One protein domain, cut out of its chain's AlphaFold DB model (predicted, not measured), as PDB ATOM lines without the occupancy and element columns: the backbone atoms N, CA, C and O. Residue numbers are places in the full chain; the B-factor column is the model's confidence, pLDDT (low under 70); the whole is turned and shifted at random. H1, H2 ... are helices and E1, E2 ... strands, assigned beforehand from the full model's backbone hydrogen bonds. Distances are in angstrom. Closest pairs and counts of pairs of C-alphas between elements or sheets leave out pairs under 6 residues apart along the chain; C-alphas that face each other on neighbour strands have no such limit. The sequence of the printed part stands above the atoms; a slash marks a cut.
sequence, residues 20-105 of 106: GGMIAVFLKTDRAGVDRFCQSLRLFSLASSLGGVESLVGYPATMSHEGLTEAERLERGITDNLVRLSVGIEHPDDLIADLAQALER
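AT A GLANCE: This is residues 20 to 105 of the 106 residues of a protein of Armatimonadetes bacterium (UniProt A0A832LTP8). A small antiparallel sheet, E1 - E3 - E2, has H1 over one face; H3 meets H1 end to end, and H2 lies far out at one end. The 86 printed residues run E1 H1 E2 H2 E3 H3, mixed helices and strands, under half in named elements. The whole is compact, radius of gyration of the C-alphas 12.8 A, spans 39 by 27 by 17 A.

HOW THE PARTS SIT: Start at E1, residues 22 to 26, antiparallel to E3, residues 82 to 86; N 25 and O 83 are 2.9 A apart. H1, residues 31 to 40, is on the sheet, height 9.9 A. E2, residues 56 to 58, is antiparallel to E3; N 58 and O 84 are 2.8 A apart. H2, residues 70 to 75, is not on the sheet. H3, residues 92 to 103, touches H1 only at their ends, with residues 101 to 103 alone; C-alphas 40 and 102, the closest, are 5.0 A apart. In H1, H2 and H3 every O i to N i+4 pair is within hydrogen-bond range.

IN THESE COORDINATES: Find C-alpha 22 at (52.290, 20.763, 30.316), where E1 begins; H3, 16.5 A long, ends at C-alpha 103, (51.079, 13.450, 13.068).

THE WHOLE: The printed part has no cut; links H1 to E2 and E2 to H2 are long.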
ATOM      1  N   GLY A  20      57.579  24.111  32.734       96.31
ATOM      2  CA  GLY A  20      56.846  22.864  32.984       96.31
ATOM      3  C   GLY A  20      56.706  21.960  31.750       96.31
ATOM      4  O   GLY A  20      57.050  22.355  30.640       96.31
ATOM      5  N   GLY A  21      56.197  20.742  31.967       96.38
ATOM      6  CA  GLY A  21      55.947  19.729  30.925       96.38
ATOM      7  C   GLY A  21      54.506  19.695  30.403       96.38
ATOM      8  O   GLY A  21      54.125  18.762  29.704       96.38
ATOM      9  N   MET A  22      53.683  20.684  30.761       97.50
ATOM     10  CA  MET A  22      52.290  20.763  30.316       97.50
ATOM     11  C   MET A  22      52.187  21.589  29.039       97.50
ATOM     12  O   MET A  22      52.538  22.771  29.023       97.50
ATOM     13  N   ILE A  23      51.664  20.975  27.983       97.50
ATOM     14  CA  ILE A  23      51.512  21.602  26.670       97.50
ATOM     15  C   ILE A  23      50.078  21.377  26.190       97.50
ATOM     16  O   ILE A  23      49.519  20.299  26.363       97.50
ATOM     17  N   ALA A  24      49.467  22.394  25.593       96.38
ATOM     18  CA  ALA A  24      48.181  22.274  24.919       96.38
ATOM     19  C   ALA A  24      48.331  22.795  23.489       96.38
ATOM     20  O   ALA A  24      48.923  23.857  23.285       96.38
ATOM     21  N   VAL A  25      47.839  22.035  22.512       96.75
ATOM     22  CA  VAL A  25      47.971  22.342  21.082       96.75
ATOM     23  C   VAL A  25      46.663  22.089  20.350       96.75
ATOM     24  O   VAL A  25      45.920  21.167  20.682       96.75
ATOM     25  N   PHE A  26      46.409  22.896  19.325       97.44
ATOM     26  CA  PHE A  26      45.310  22.679  18.393       97.44
ATOM     27  C   PHE A  26      45.830  21.932  17.166       97.44
ATOM     28  O   PHE A  26      46.722  22.421  16.469       97.44
ATOM     29  N   LEU A  27      45.271  20.756  16.890       97.69
ATOM     30  CA  LEU A  27      45.584  20.001  15.681       97.69
ATOM     31  C   LEU A  27      44.820  20.586  14.488       97.69
ATOM     32  O   LEU A  27      43.668  21.004  14.604       97.69
ATOM     33  N   LYS A  28      45.451  20.623  13.313       96.94
ATOM     34  CA  LYS A  28      44.822  21.103  12.069       96.94
ATOM     35  C   LYS A  28      43.975  20.003  11.429       96.94
ATOM     36  O   LYS A  28      44.267  19.546  10.332       96.94
ATOM     37  N   THR A  29      42.967  19.540  12.155       97.00
ATOM     38  CA  THR A  29      42.103  18.430  11.755       97.00
ATOM     39  C   THR A  29      40.771  18.509  12.505       97.00
ATOM     40  O   THR A  29      40.601  19.355  13.387       97.00
ATOM     41  N   ASP A  30      39.820  17.659  12.136       96.38
ATOM     42  CA  ASP A  30      38.538  17.525  12.823       96.38
ATOM     43  C   ASP A  30      38.629  16.568  14.026       96.38
ATOM     44  O   ASP A  30      39.692  16.044  14.371       96.38
ATOM     45  N   ARG A  31      37.494  16.308  14.681       94.50
ATOM     46  CA  ARG A  31      37.453  15.384  15.816       94.50
ATOM     47  C   ARG A  31      37.971  13.985  15.458       94.50
ATOM     48  O   ARG A  31      38.718  13.391  16.231       94.50
ATOM     49  N   ALA A  32      37.600  13.467  14.290       96.25
ATOM     50  CA  ALA A  32      38.015  12.136  13.866       96.25
ATOM     51  C   ALA A  32      39.535  12.061  13.655       96.25
ATOM     52  O   ALA A  32      40.152  11.047  13.982       96.25
ATOM     53  N   GLY A  33      40.158  13.124  13.142       97.50
ATOM     54  CA  GLY A  33      41.612  13.216  13.045       97.50
ATOM     55  C   GLY A  33      42.310  13.324  14.397       97.50
ATOM     56  O   GLY A  33      43.358  12.712  14.584       97.50
ATOM     57  N   VAL A  34      41.718  14.025  15.369       97.12
ATOM     58  CA  VAL A  34      42.235  14.052  16.749       97.12
ATOM     59  C   VAL A  34      42.200  12.664  17.380       97.12
ATOM     60  O   VAL A  34      43.193  12.242  17.970       97.12
ATOM     61  N   ASP A  35      41.098  11.931  17.214       95.44
ATOM     62  CA  ASP A  35      40.991  10.559  17.714       95.44
ATOM     63  C   ASP A  35      42.040   9.650  17.044       95.44
ATOM     64  O   ASP A  35      42.735   8.909  17.743       95.44
ATOM     65  N   ARG A  36      42.235   9.761  15.715       97.31
ATOM     66  CA  ARG A  36      43.298   9.034  14.989       97.31
ATOM     67  C   ARG A  36      44.690   9.356  15.520       97.31
ATOM     68  O   ARG A  36      45.477   8.434  15.728       97.31
ATOM     69  N   PHE A  37      45.002  10.631  15.742       97.88
ATOM     70  CA  PHE A  37      46.285  11.054  16.303       97.88
ATOM     71  C   PHE A  37      46.516  10.425  17.678       97.88
ATOM     72  O   PHE A  37      47.518   9.740  17.874       97.88
ATOM     73  N   CYS A  38      45.562  10.582  18.599       95.94
ATOM     74  CA  CYS A  38      45.669  10.047  19.955       95.94
ATOM     75  C   CYS A  38      45.829   8.519  19.970       95.94
ATOM     76  O   CYS A  38      46.610   7.998  20.758       95.94
ATOM     77  N   GLN A  39      45.121   7.801  19.091       95.69
ATOM     78  CA  GLN A  39      45.223   6.341  18.956       95.69
ATOM     79  C   GLN A  39      46.517   5.873  18.279       95.69
ATOM     80  O   GLN A  39      46.875   4.702  18.396       95.69
ATOM     81  N   SER A  40      47.198   6.755  17.545       97.50
ATOM     82  CA  SER A  40      48.437   6.419  16.839       97.50
ATOM     83  C   SER A  40      49.675   6.537  17.724       97.50
ATOM     84  O   SER A  40      50.706   5.961  17.375       97.50
ATOM     85  N   LEU A  41      49.589   7.263  18.842       98.12
ATOM     86  CA  LEU A  41      50.681   7.424  19.803       98.12
ATOM     87  C   LEU A  41      51.014   6.091  20.480       98.12
ATOM     88  O   LEU A  41      50.130   5.300  20.811       98.12
ATOM     89  N   ARG A  42      52.307   5.837  20.680       97.94
ATOM     90  CA  ARG A  42      52.831   4.593  21.263       97.94
ATOM     91  C   ARG A  42      53.418   4.793  22.654       97.94
ATOM     92  O   ARG A  42      53.429   3.845  23.434       97.94
ATOM     93  N   LEU A  43      53.922   5.990  22.947       98.12
ATOM     94  CA  LEU A  43      54.523   6.352  24.232       98.12
ATOM     95  C   LEU A  43      53.557   7.174  25.080       98.12
ATOM     96  O   LEU A  43      53.423   6.936  26.277       98.12
ATOM     97  N   PHE A  44      52.831   8.104  24.459       98.25
ATOM     98  CA  PHE A  44      51.822   8.890  25.162       98.25
ATOM     99  C   PHE A  44      50.569   8.052  25.433       98.25
ATOM    100  O   PHE A  44      49.818   7.719  24.516       98.25
ATOM    101  N   SER A  45      50.299   7.758  26.704       96.62
ATOM    102  CA  SER A  45      49.079   7.048  27.101       96.62
ATOM    103  C   SER A  45      47.881   7.994  27.192       96.62
ATOM    104  O   SER A  45      47.985   9.097  27.729       96.62
ATOM    105  N   LEU A  46      46.715   7.563  26.707       94.19
ATOM    106  CA  LEU A  46      45.483   8.343  26.813       94.19
ATOM    107  C   LEU A  46      44.959   8.329  28.262       94.19
ATOM    108  O   LEU A  46      44.439   7.311  28.718       94.19
ATOM    109  N   ALA A  47      45.077   9.449  28.985       91.44
ATOM    110  CA  ALA A  47      44.627   9.554  30.376       91.44
ATOM    111  C   ALA A  47      44.294  10.991  30.818       91.44
ATOM    112  O   ALA A  47      44.869  11.978  30.355       91.44
ATOM    113  N   SER A  48      43.391  11.109  31.798       85.50
ATOM    114  CA  SER A  48      42.959  12.401  32.358       85.50
ATOM    115  C   SER A  48      43.978  13.036  33.321       85.50
ATOM    116  O   SER A  48      44.006  14.266  33.447       85.50
ATOM    117  N   SER A  49      44.820  12.227  33.979       90.81
ATOM    118  CA  SER A  49      45.828  12.672  34.963       90.81
ATOM    119  C   SER A  49      46.989  13.453  34.321       90.81
ATOM    120  O   SER A  49      47.013  13.643  33.106       90.81
ATOM    121  N   LEU A  50      47.924  13.964  35.127       94.75
ATOM    122  CA  LEU A  50      49.084  14.745  34.682       94.75
ATOM    123  C   LEU A  50      50.231  14.723  35.705       94.75
ATOM    124  O   LEU A  50      49.998  14.495  36.890       94.75
ATOM    125  N   GLY A  51      51.450  15.022  35.248       91.12
ATOM    126  CA  GLY A  51      52.629  15.229  36.104       91.12
ATOM    127  C   GLY A  51      53.309  13.957  36.625       91.12
ATOM    128  O   GLY A  51      54.155  14.061  37.514       91.12
ATOM    129  N   GLY A  52      52.934  12.788  36.100       93.19
ATOM    130  CA  GLY A  52      53.623  11.520  36.337       93.19
ATOM    131  C   GLY A  52      54.980  11.443  35.635       93.19
ATOM    132  O   GLY A  52      55.408  12.381  34.958       93.19
ATOM    133  N   VAL A  53      55.662  10.311  35.811       96.44
ATOM    134  CA  VAL A  53      56.915  10.023  35.088       96.44
ATOM    135  C   VAL A  53      56.632   9.618  33.642       96.44
ATOM    136  O   VAL A  53      57.465   9.821  32.766       96.44
ATOM    137  N   GLU A  54      55.449   9.067  33.412       96.88
ATOM    138  CA  GLU A  54      54.916   8.661  32.128       96.88
ATOM    139  C   GLU A  54      54.318   9.834  31.341       96.88
ATOM    140  O   GLU A  54      53.654  10.723  31.888       96.88
ATOM    141  N   SER A  55      54.522   9.807  30.027       98.38
ATOM    142  CA  SER A  55      53.910  10.741  29.094       98.38
ATOM    143  C   SER A  55      52.432  10.417  28.863       98.38
ATOM    144  O   SER A  55      52.057   9.285  28.550       98.38
ATOM    145  N   LEU A  56      51.571  11.433  28.976       98.00
ATOM    146  CA  LEU A  56      50.122  11.301  28.810       98.00
ATOM    147  C   LEU A  56      49.586  12.259  27.747       98.00
ATOM    148  O   LEU A  56      49.942  13.441  27.715       98.00
ATOM    149  N   VAL A  57      48.657  11.768  26.932       97.69
ATOM    150  CA  VAL A  57      47.808  12.579  26.057       97.69
ATOM    151  C   VAL A  57      46.400  12.632  26.642       97.69
ATOM    152  O   VAL A  57      45.873  11.643  27.144       97.69
ATOM    153  N   GLY A  58      45.781  13.804  26.614       94.56
ATOM    154  CA  GLY A  58      44.416  14.009  27.075       94.56
ATOM    155  C   GLY A  58      43.612  14.779  26.043       94.56
ATOM    156  O   GLY A  58      44.114  15.722  25.430       94.56
ATOM    157  N   TYR A  59      42.342  14.408  25.906       94.50
ATOM    158  CA  TYR A  59      41.373  15.123  25.089       94.50
ATOM    159  C   TYR A  59      40.402  15.883  26.008       94.50
ATOM    160  O   TYR A  59      39.472  15.279  26.552       94.50
ATOM    161  N   PRO A  60      40.623  17.189  26.275       92.44
ATOM    162  CA  PRO A  60      39.940  17.889  27.363       92.44
ATOM    163  C   PRO A  60      38.415  17.869  27.249       92.44
ATOM    164  O   PRO A  60      37.734  17.696  28.257       92.44
ATOM    165  N   ALA A  61      37.908  17.981  26.023       89.38
ATOM    166  CA  ALA A  61      36.498  18.117  25.681       89.38
ATOM    167  C   ALA A  61      35.591  16.959  26.144       89.38
ATOM    168  O   ALA A  61      34.418  17.205  26.417       89.38
ATOM    169  N   THR A  62      36.102  15.727  26.259       87.31
ATOM    170  CA  THR A  62      35.339  14.571  26.790       87.31
ATOM    171  C   THR A  62      36.057  13.871  27.942       87.31
ATOM    172  O   THR A  62      35.843  12.687  28.170       87.31
ATOM    173  N   MET A  63      36.983  14.560  28.609       89.69
ATOM    174  CA  MET A  63      37.714  14.014  29.755       89.69
ATOM    175  C   MET A  63      37.702  15.045  30.881       89.69
ATOM    176  O   MET A  63      36.674  15.300  31.491       89.69
ATOM    177  N   SER A  64      38.829  15.717  31.119       84.94
ATOM    178  CA  SER A  64      38.980  16.699  32.204       84.94
ATOM    179  C   SER A  64      37.930  17.823  32.248       84.94
ATOM    180  O   SER A  64      37.744  18.410  33.307       84.94
ATOM    181  N   HIS A  65      37.269  18.137  31.130       90.19
ATOM    182  CA  HIS A  65      36.263  19.195  31.031       90.19
ATOM    183  C   HIS A  65      34.903  18.666  30.543       90.19
ATOM    184  O   HIS A  65      34.102  19.448  30.036       90.19
ATOM    185  N   GLU A  66      34.624  17.365  30.699       90.31
ATOM    186  CA  GLU A  66      33.346  16.758  30.280       90.31
ATOM    187  C   GLU A  66      32.121  17.379  30.969       90.31
ATOM    188  O   GLU A  66      31.032  17.379  30.408       90.31
ATOM    189  N   GLY A  67      32.300  17.926  32.177       91.56
ATOM    190  CA  GLY A  67      31.221  18.540  32.952       91.56
ATOM    191  C   GLY A  67      30.784  19.921  32.457       91.56
ATOM    192  O   GLY A  67      29.852  20.486  33.020       91.56
ATOM    193  N   LEU A  68      31.455  20.483  31.448       94.00
ATOM    194  CA  LEU A  68      31.071  21.745  30.821       94.00
ATOM    195  C   LEU A  68      30.146  21.487  29.633       94.00
ATOM    196  O   LEU A  68      30.384  20.587  28.826       94.00
ATOM    197  N   THR A  69      29.141  22.342  29.469       95.69
ATOM    198  CA  THR A  69      28.375  22.389  28.222       95.69
ATOM    199  C   THR A  69      29.283  22.763  27.047       95.69
ATOM    200  O   THR A  69      30.341  23.377  27.215       95.69
ATOM    201  N   GLU A  70      28.864  22.428  25.827       93.88
ATOM    202  CA  GLU A  70      29.601  22.806  24.615       93.88
ATOM    203  C   GLU A  70      29.831  24.324  24.538       93.88
ATOM    204  O   GLU A  70      30.951  24.763  24.284       93.88
ATOM    205  N   ALA A  71      28.810  25.129  24.846       96.19
ATOM    206  CA  ALA A  71      28.913  26.585  24.847       96.19
ATOM    207  C   ALA A  71      29.981  27.095  25.833       96.19
ATOM    208  O   ALA A  71      30.842  27.883  25.447       96.19
ATOM    209  N   GLU A  72      29.981  26.599  27.076       96.81
ATOM    210  CA  GLU A  72      30.978  26.977  28.091       96.81
ATOM    211  C   GLU A  72      32.395  26.539  27.707       96.81
ATOM    212  O   GLU A  72      33.369  27.238  27.995       96.81
ATOM    213  N   ARG A  73      32.536  25.374  27.062       96.00
ATOM    214  CA  ARG A  73      33.829  24.914  26.547       96.00
ATOM    215  C   ARG A  73      34.349  25.845  25.461       96.00
ATOM    216  O   ARG A  73      35.504  26.265  25.529       96.00
ATOM    217  N   LEU A  74      33.510  26.168  24.479       94.81
ATOM    218  CA  LEU A  74      33.881  27.021  23.351       94.81
ATOM    219  C   LEU A  74      34.215  28.446  23.802       94.81
ATOM    220  O   LEU A  74      35.205  29.004  23.335       94.81
ATOM    221  N   GLU A  75      33.476  28.996  24.771       96.56
ATOM    222  CA  GLU A  75      33.779  30.296  25.387       96.56
ATOM    223  C   GLU A  75      35.188  30.332  26.008       96.56
ATOM    224  O   GLU A  75      35.885  31.344  25.945       96.56
ATOM    225  N   ARG A  76      35.655  29.200  26.553       95.38
ATOM    226  CA  ARG A  76      36.996  29.045  27.143       95.38
ATOM    227  C   ARG A  76      38.068  28.624  26.131       95.38
ATOM    228  O   ARG A  76      39.204  28.367  26.528       95.38
ATOM    229  N   GLY A  77      37.725  28.525  24.847       94.81
ATOM    230  CA  GLY A  77      38.635  28.083  23.788       94.81
ATOM    231  C   GLY A  77      38.926  26.577  23.783       94.81
ATOM    232  O   GLY A  77      39.920  26.150  23.201       94.81
ATOM    233  N   ILE A  78      38.085  25.758  24.426       96.06
ATOM    234  CA  ILE A  78      38.205  24.293  24.458       96.06
ATOM    235  C   ILE A  78      37.424  23.706  23.276       96.06
ATOM    236  O   ILE A  78      36.267  23.288  23.396       96.06
ATOM    237  N   THR A  79      38.065  23.700  22.112       95.94
ATOM    238  CA  THR A  79      37.518  23.162  20.860       95.94
ATOM    239  C   THR A  79      37.820  21.670  20.695       95.94
ATOM    240  O   THR A  79      38.678  21.110  21.378       95.94
ATOM    241  N   ASP A  80      37.138  21.019  19.752       95.56
ATOM    242  CA  ASP A  80      37.276  19.574  19.509       95.56
ATOM    243  C   ASP A  80      38.599  19.155  18.847       95.56
ATOM    244  O   ASP A  80      38.863  17.970  18.665       95.56
ATOM    245  N   ASN A  81      39.448  20.118  18.494       96.81
ATOM    246  CA  ASN A  81      40.797  19.869  18.000       96.81
ATOM    247  C   ASN A  81      41.896  20.183  19.027       96.81
ATOM    248  O   ASN A  81      43.079  20.145  18.684       96.81
ATOM    249  N   LEU A  82      41.523  20.498  20.272       97.62
ATOM    250  CA  LEU A  82      42.461  20.733  21.366       97.62
ATOM    251  C   LEU A  82      42.939  19.406  21.969       97.62
ATOM    252  O   LEU A  82      42.144  18.599  22.449       97.62
ATOM    253  N   VAL A  83      44.256  19.229  22.028       97.31
ATOM    254  CA  VAL A  83      44.917  18.112  22.709       97.31
ATOM    255  C   VAL A  83      45.846  18.652  23.788       97.31
ATOM    256  O   VAL A  83      46.549  19.644  23.587       97.31
ATOM    257  N   ARG A  84      45.860  17.991  24.950       97.69
ATOM    258  CA  ARG A  84      46.765  18.292  26.063       97.69
ATOM    259  C   ARG A  84      47.808  17.190  26.192       97.69
ATOM    260  O   ARG A  84      47.450  16.025  26.320       97.69
ATOM    261  N   LEU A  85      49.073  17.571  26.261       98.06
ATOM    262  CA  LEU A  85      50.197  16.696  26.561       98.06
ATOM    263  C   LEU A  85      50.692  16.978  27.983       98.06
ATOM    264  O   LEU A  85      50.930  18.132  28.354       98.06
ATOM    265  N   SER A  86      50.834  15.921  28.775       98.19
ATOM    266  CA  SER A  86      51.652  15.898  29.986       98.19
ATOM    267  C   SER A  86      52.918  15.140  29.627       98.19
ATOM    268  O   SER A  86      52.883  13.919  29.527       98.19
ATOM    269  N   VAL A  87      54.002  15.863  29.370       98.19
ATOM    270  CA  VAL A  87      55.278  15.271  28.959       98.19
ATOM    271  C   VAL A  87      55.964  14.666  30.185       98.19
ATOM    272  O   VAL A  87      56.187  15.375  31.169       98.19
ATOM    273  N   GLY A  88      56.245  13.367  30.116       98.00
ATOM    274  CA  GLY A  88      56.944  12.592  31.134       98.00
ATOM    275  C   GLY A  88      58.459  12.796  31.095       98.00
ATOM    276  O   GLY A  88      58.959  13.850  30.689       98.00
ATOM    277  N   ILE A  89      59.197  11.786  31.554       98.12
ATOM    278  CA  ILE A  89      60.666  11.803  31.661       98.12
ATOM    279  C   ILE A  89      61.356  10.802  30.721       98.12
ATOM    280  O   ILE A  89      62.522  10.464  30.934       98.12
ATOM    281  N   GLU A  90      60.649  10.303  29.705       98.56
ATOM    282  CA  GLU A  90      61.233   9.474  28.649       98.56
ATOM    283  C   GLU A  90      62.283  10.246  27.828       98.56
ATOM    284  O   GLU A  90      62.420  11.469  27.928       98.56
ATOM    285  N   HIS A  91      63.050   9.534  26.995       98.44
ATOM    286  CA  HIS A  91      64.058  10.177  26.157       98.44
ATOM    287  C   HIS A  91      63.389  11.152  25.166       98.44
ATOM    288  O   HIS A  91      62.430  10.773  24.489       98.44
ATOM    289  N   PRO A  92      63.880  12.401  25.033       98.25
ATOM    290  CA  PRO A  92      63.215  13.420  24.221       98.25
ATOM    291  C   PRO A  92      63.081  13.019  22.748       98.25
ATOM    292  O   PRO A  92      62.041  13.277  22.146       98.25
ATOM    293  N   ASP A  93      64.088  12.352  22.179       98.62
ATOM    294  CA  ASP A  93      64.045  11.917  20.776       98.62
ATOM    295  C   ASP A  93      62.969  10.852  20.526       98.62
ATOM    296  O   ASP A  93      62.345  10.858  19.466       98.62
ATOM    297  N   ASP A  94      62.691   9.993  21.511       98.69
ATOM    298  CA  ASP A  94      61.647   8.972  21.400       98.69
ATOM    299  C   ASP A  94      60.259   9.626  21.421       98.69
ATOM    300  O   ASP A  94      59.394   9.292  20.611       98.69
ATOM    301  N   LEU A  95      60.065  10.620  22.296       98.69
ATOM    302  CA  LEU A  95      58.824  11.394  22.371       98.69
ATOM    303  C   LEU A  95      58.582  12.206  21.094       98.69
ATOM    304  O   LEU A  95      57.461  12.244  20.586       98.69
ATOM    305  N   ILE A  96      59.628  12.837  20.550       98.69
ATOM    306  CA  ILE A  96      59.552  13.572  19.282       98.69
ATOM    307  C   ILE A  96      59.218  12.617  18.133       98.69
ATOM    308  O   ILE A  96      58.349  12.937  17.320       98.69
ATOM    309  N   ALA A  97      59.861  11.449  18.070       98.75
ATOM    310  CA  ALA A  97      59.596  10.451  17.039       98.75
ATOM    311  C   ALA A  97      58.164   9.898  17.121       98.75
ATOM    312  O   ALA A  97      57.510   9.742  16.087       98.75
ATOM    313  N   ASP A  98      57.649   9.648  18.329       98.75
ATOM    314  CA  ASP A  98      56.276   9.177  18.526       98.75
ATOM    315  C   ASP A  98      55.234  10.229  18.114       98.75
ATOM    316  O   ASP A  98      54.269   9.918  17.413       98.75
ATOM    317  N   LEU A  99      55.458  11.499  18.469       98.50
ATOM    318  CA  LEU A  99      54.605  12.602  18.023       98.50
ATOM    319  C   LEU A  99      54.663  12.774  16.500       98.50
ATOM    320  O   LEU A  99      53.620  12.933  15.868       98.50
ATOM    321  N   ALA A 100      55.855  12.716  15.897       98.50
ATOM    322  CA  ALA A 100      56.029  12.866  14.455       98.50
ATOM    323  C   ALA A 100      55.282  11.773  13.677       98.50
ATOM    324  O   ALA A 100      54.492  12.096  12.791       98.50
ATOM    325  N   GLN A 101      55.448  10.498  14.052       98.56
ATOM    326  CA  GLN A 101      54.756   9.403  13.361       98.56
ATOM    327  C   GLN A 101      53.235   9.440  13.566       98.56
ATOM    328  O   GLN A 101      52.488   9.072  12.662       98.56
ATOM    329  N   ALA A 102      52.749   9.911  14.722       98.12
ATOM    330  CA  ALA A 102      51.316  10.081  14.950       98.12
ATOM    331  C   ALA A 102      50.734  11.238  14.120       98.12
ATOM    332  O   ALA A 102      49.615  11.129  13.619       98.12
ATOM    333  N   LEU A 103      51.489  12.326  13.920       97.69
ATOM    334  CA  LEU A 103      51.079  13.450  13.068       97.69
ATOM    335  C   LEU A 103      50.960  13.061  11.585       97.69
ATOM    336  O   LEU A 103      50.128  13.625  10.883       97.69
ATOM    337  N   GLU A 104      51.723  12.075  11.108       97.19
ATOM    338  CA  GLU A 104      51.590  11.530   9.744       97.19
ATOM    339  C   GLU A 104      50.277  10.753   9.517       97.19
ATOM    340  O   GLU A 104      49.940  10.423   8.380       97.19
ATOM    341  N   ARG A 105      49.525  10.442  10.584       93.25
ATOM    342  CA  ARG A 105      48.225   9.740  10.530       93.25
ATOM    343  C   ARG A 105      47.016  10.684  10.510       93.25
ATOM    344  O   ARG A 105      45.874  10.207  10.535       93.25
TER     345      ARG A 105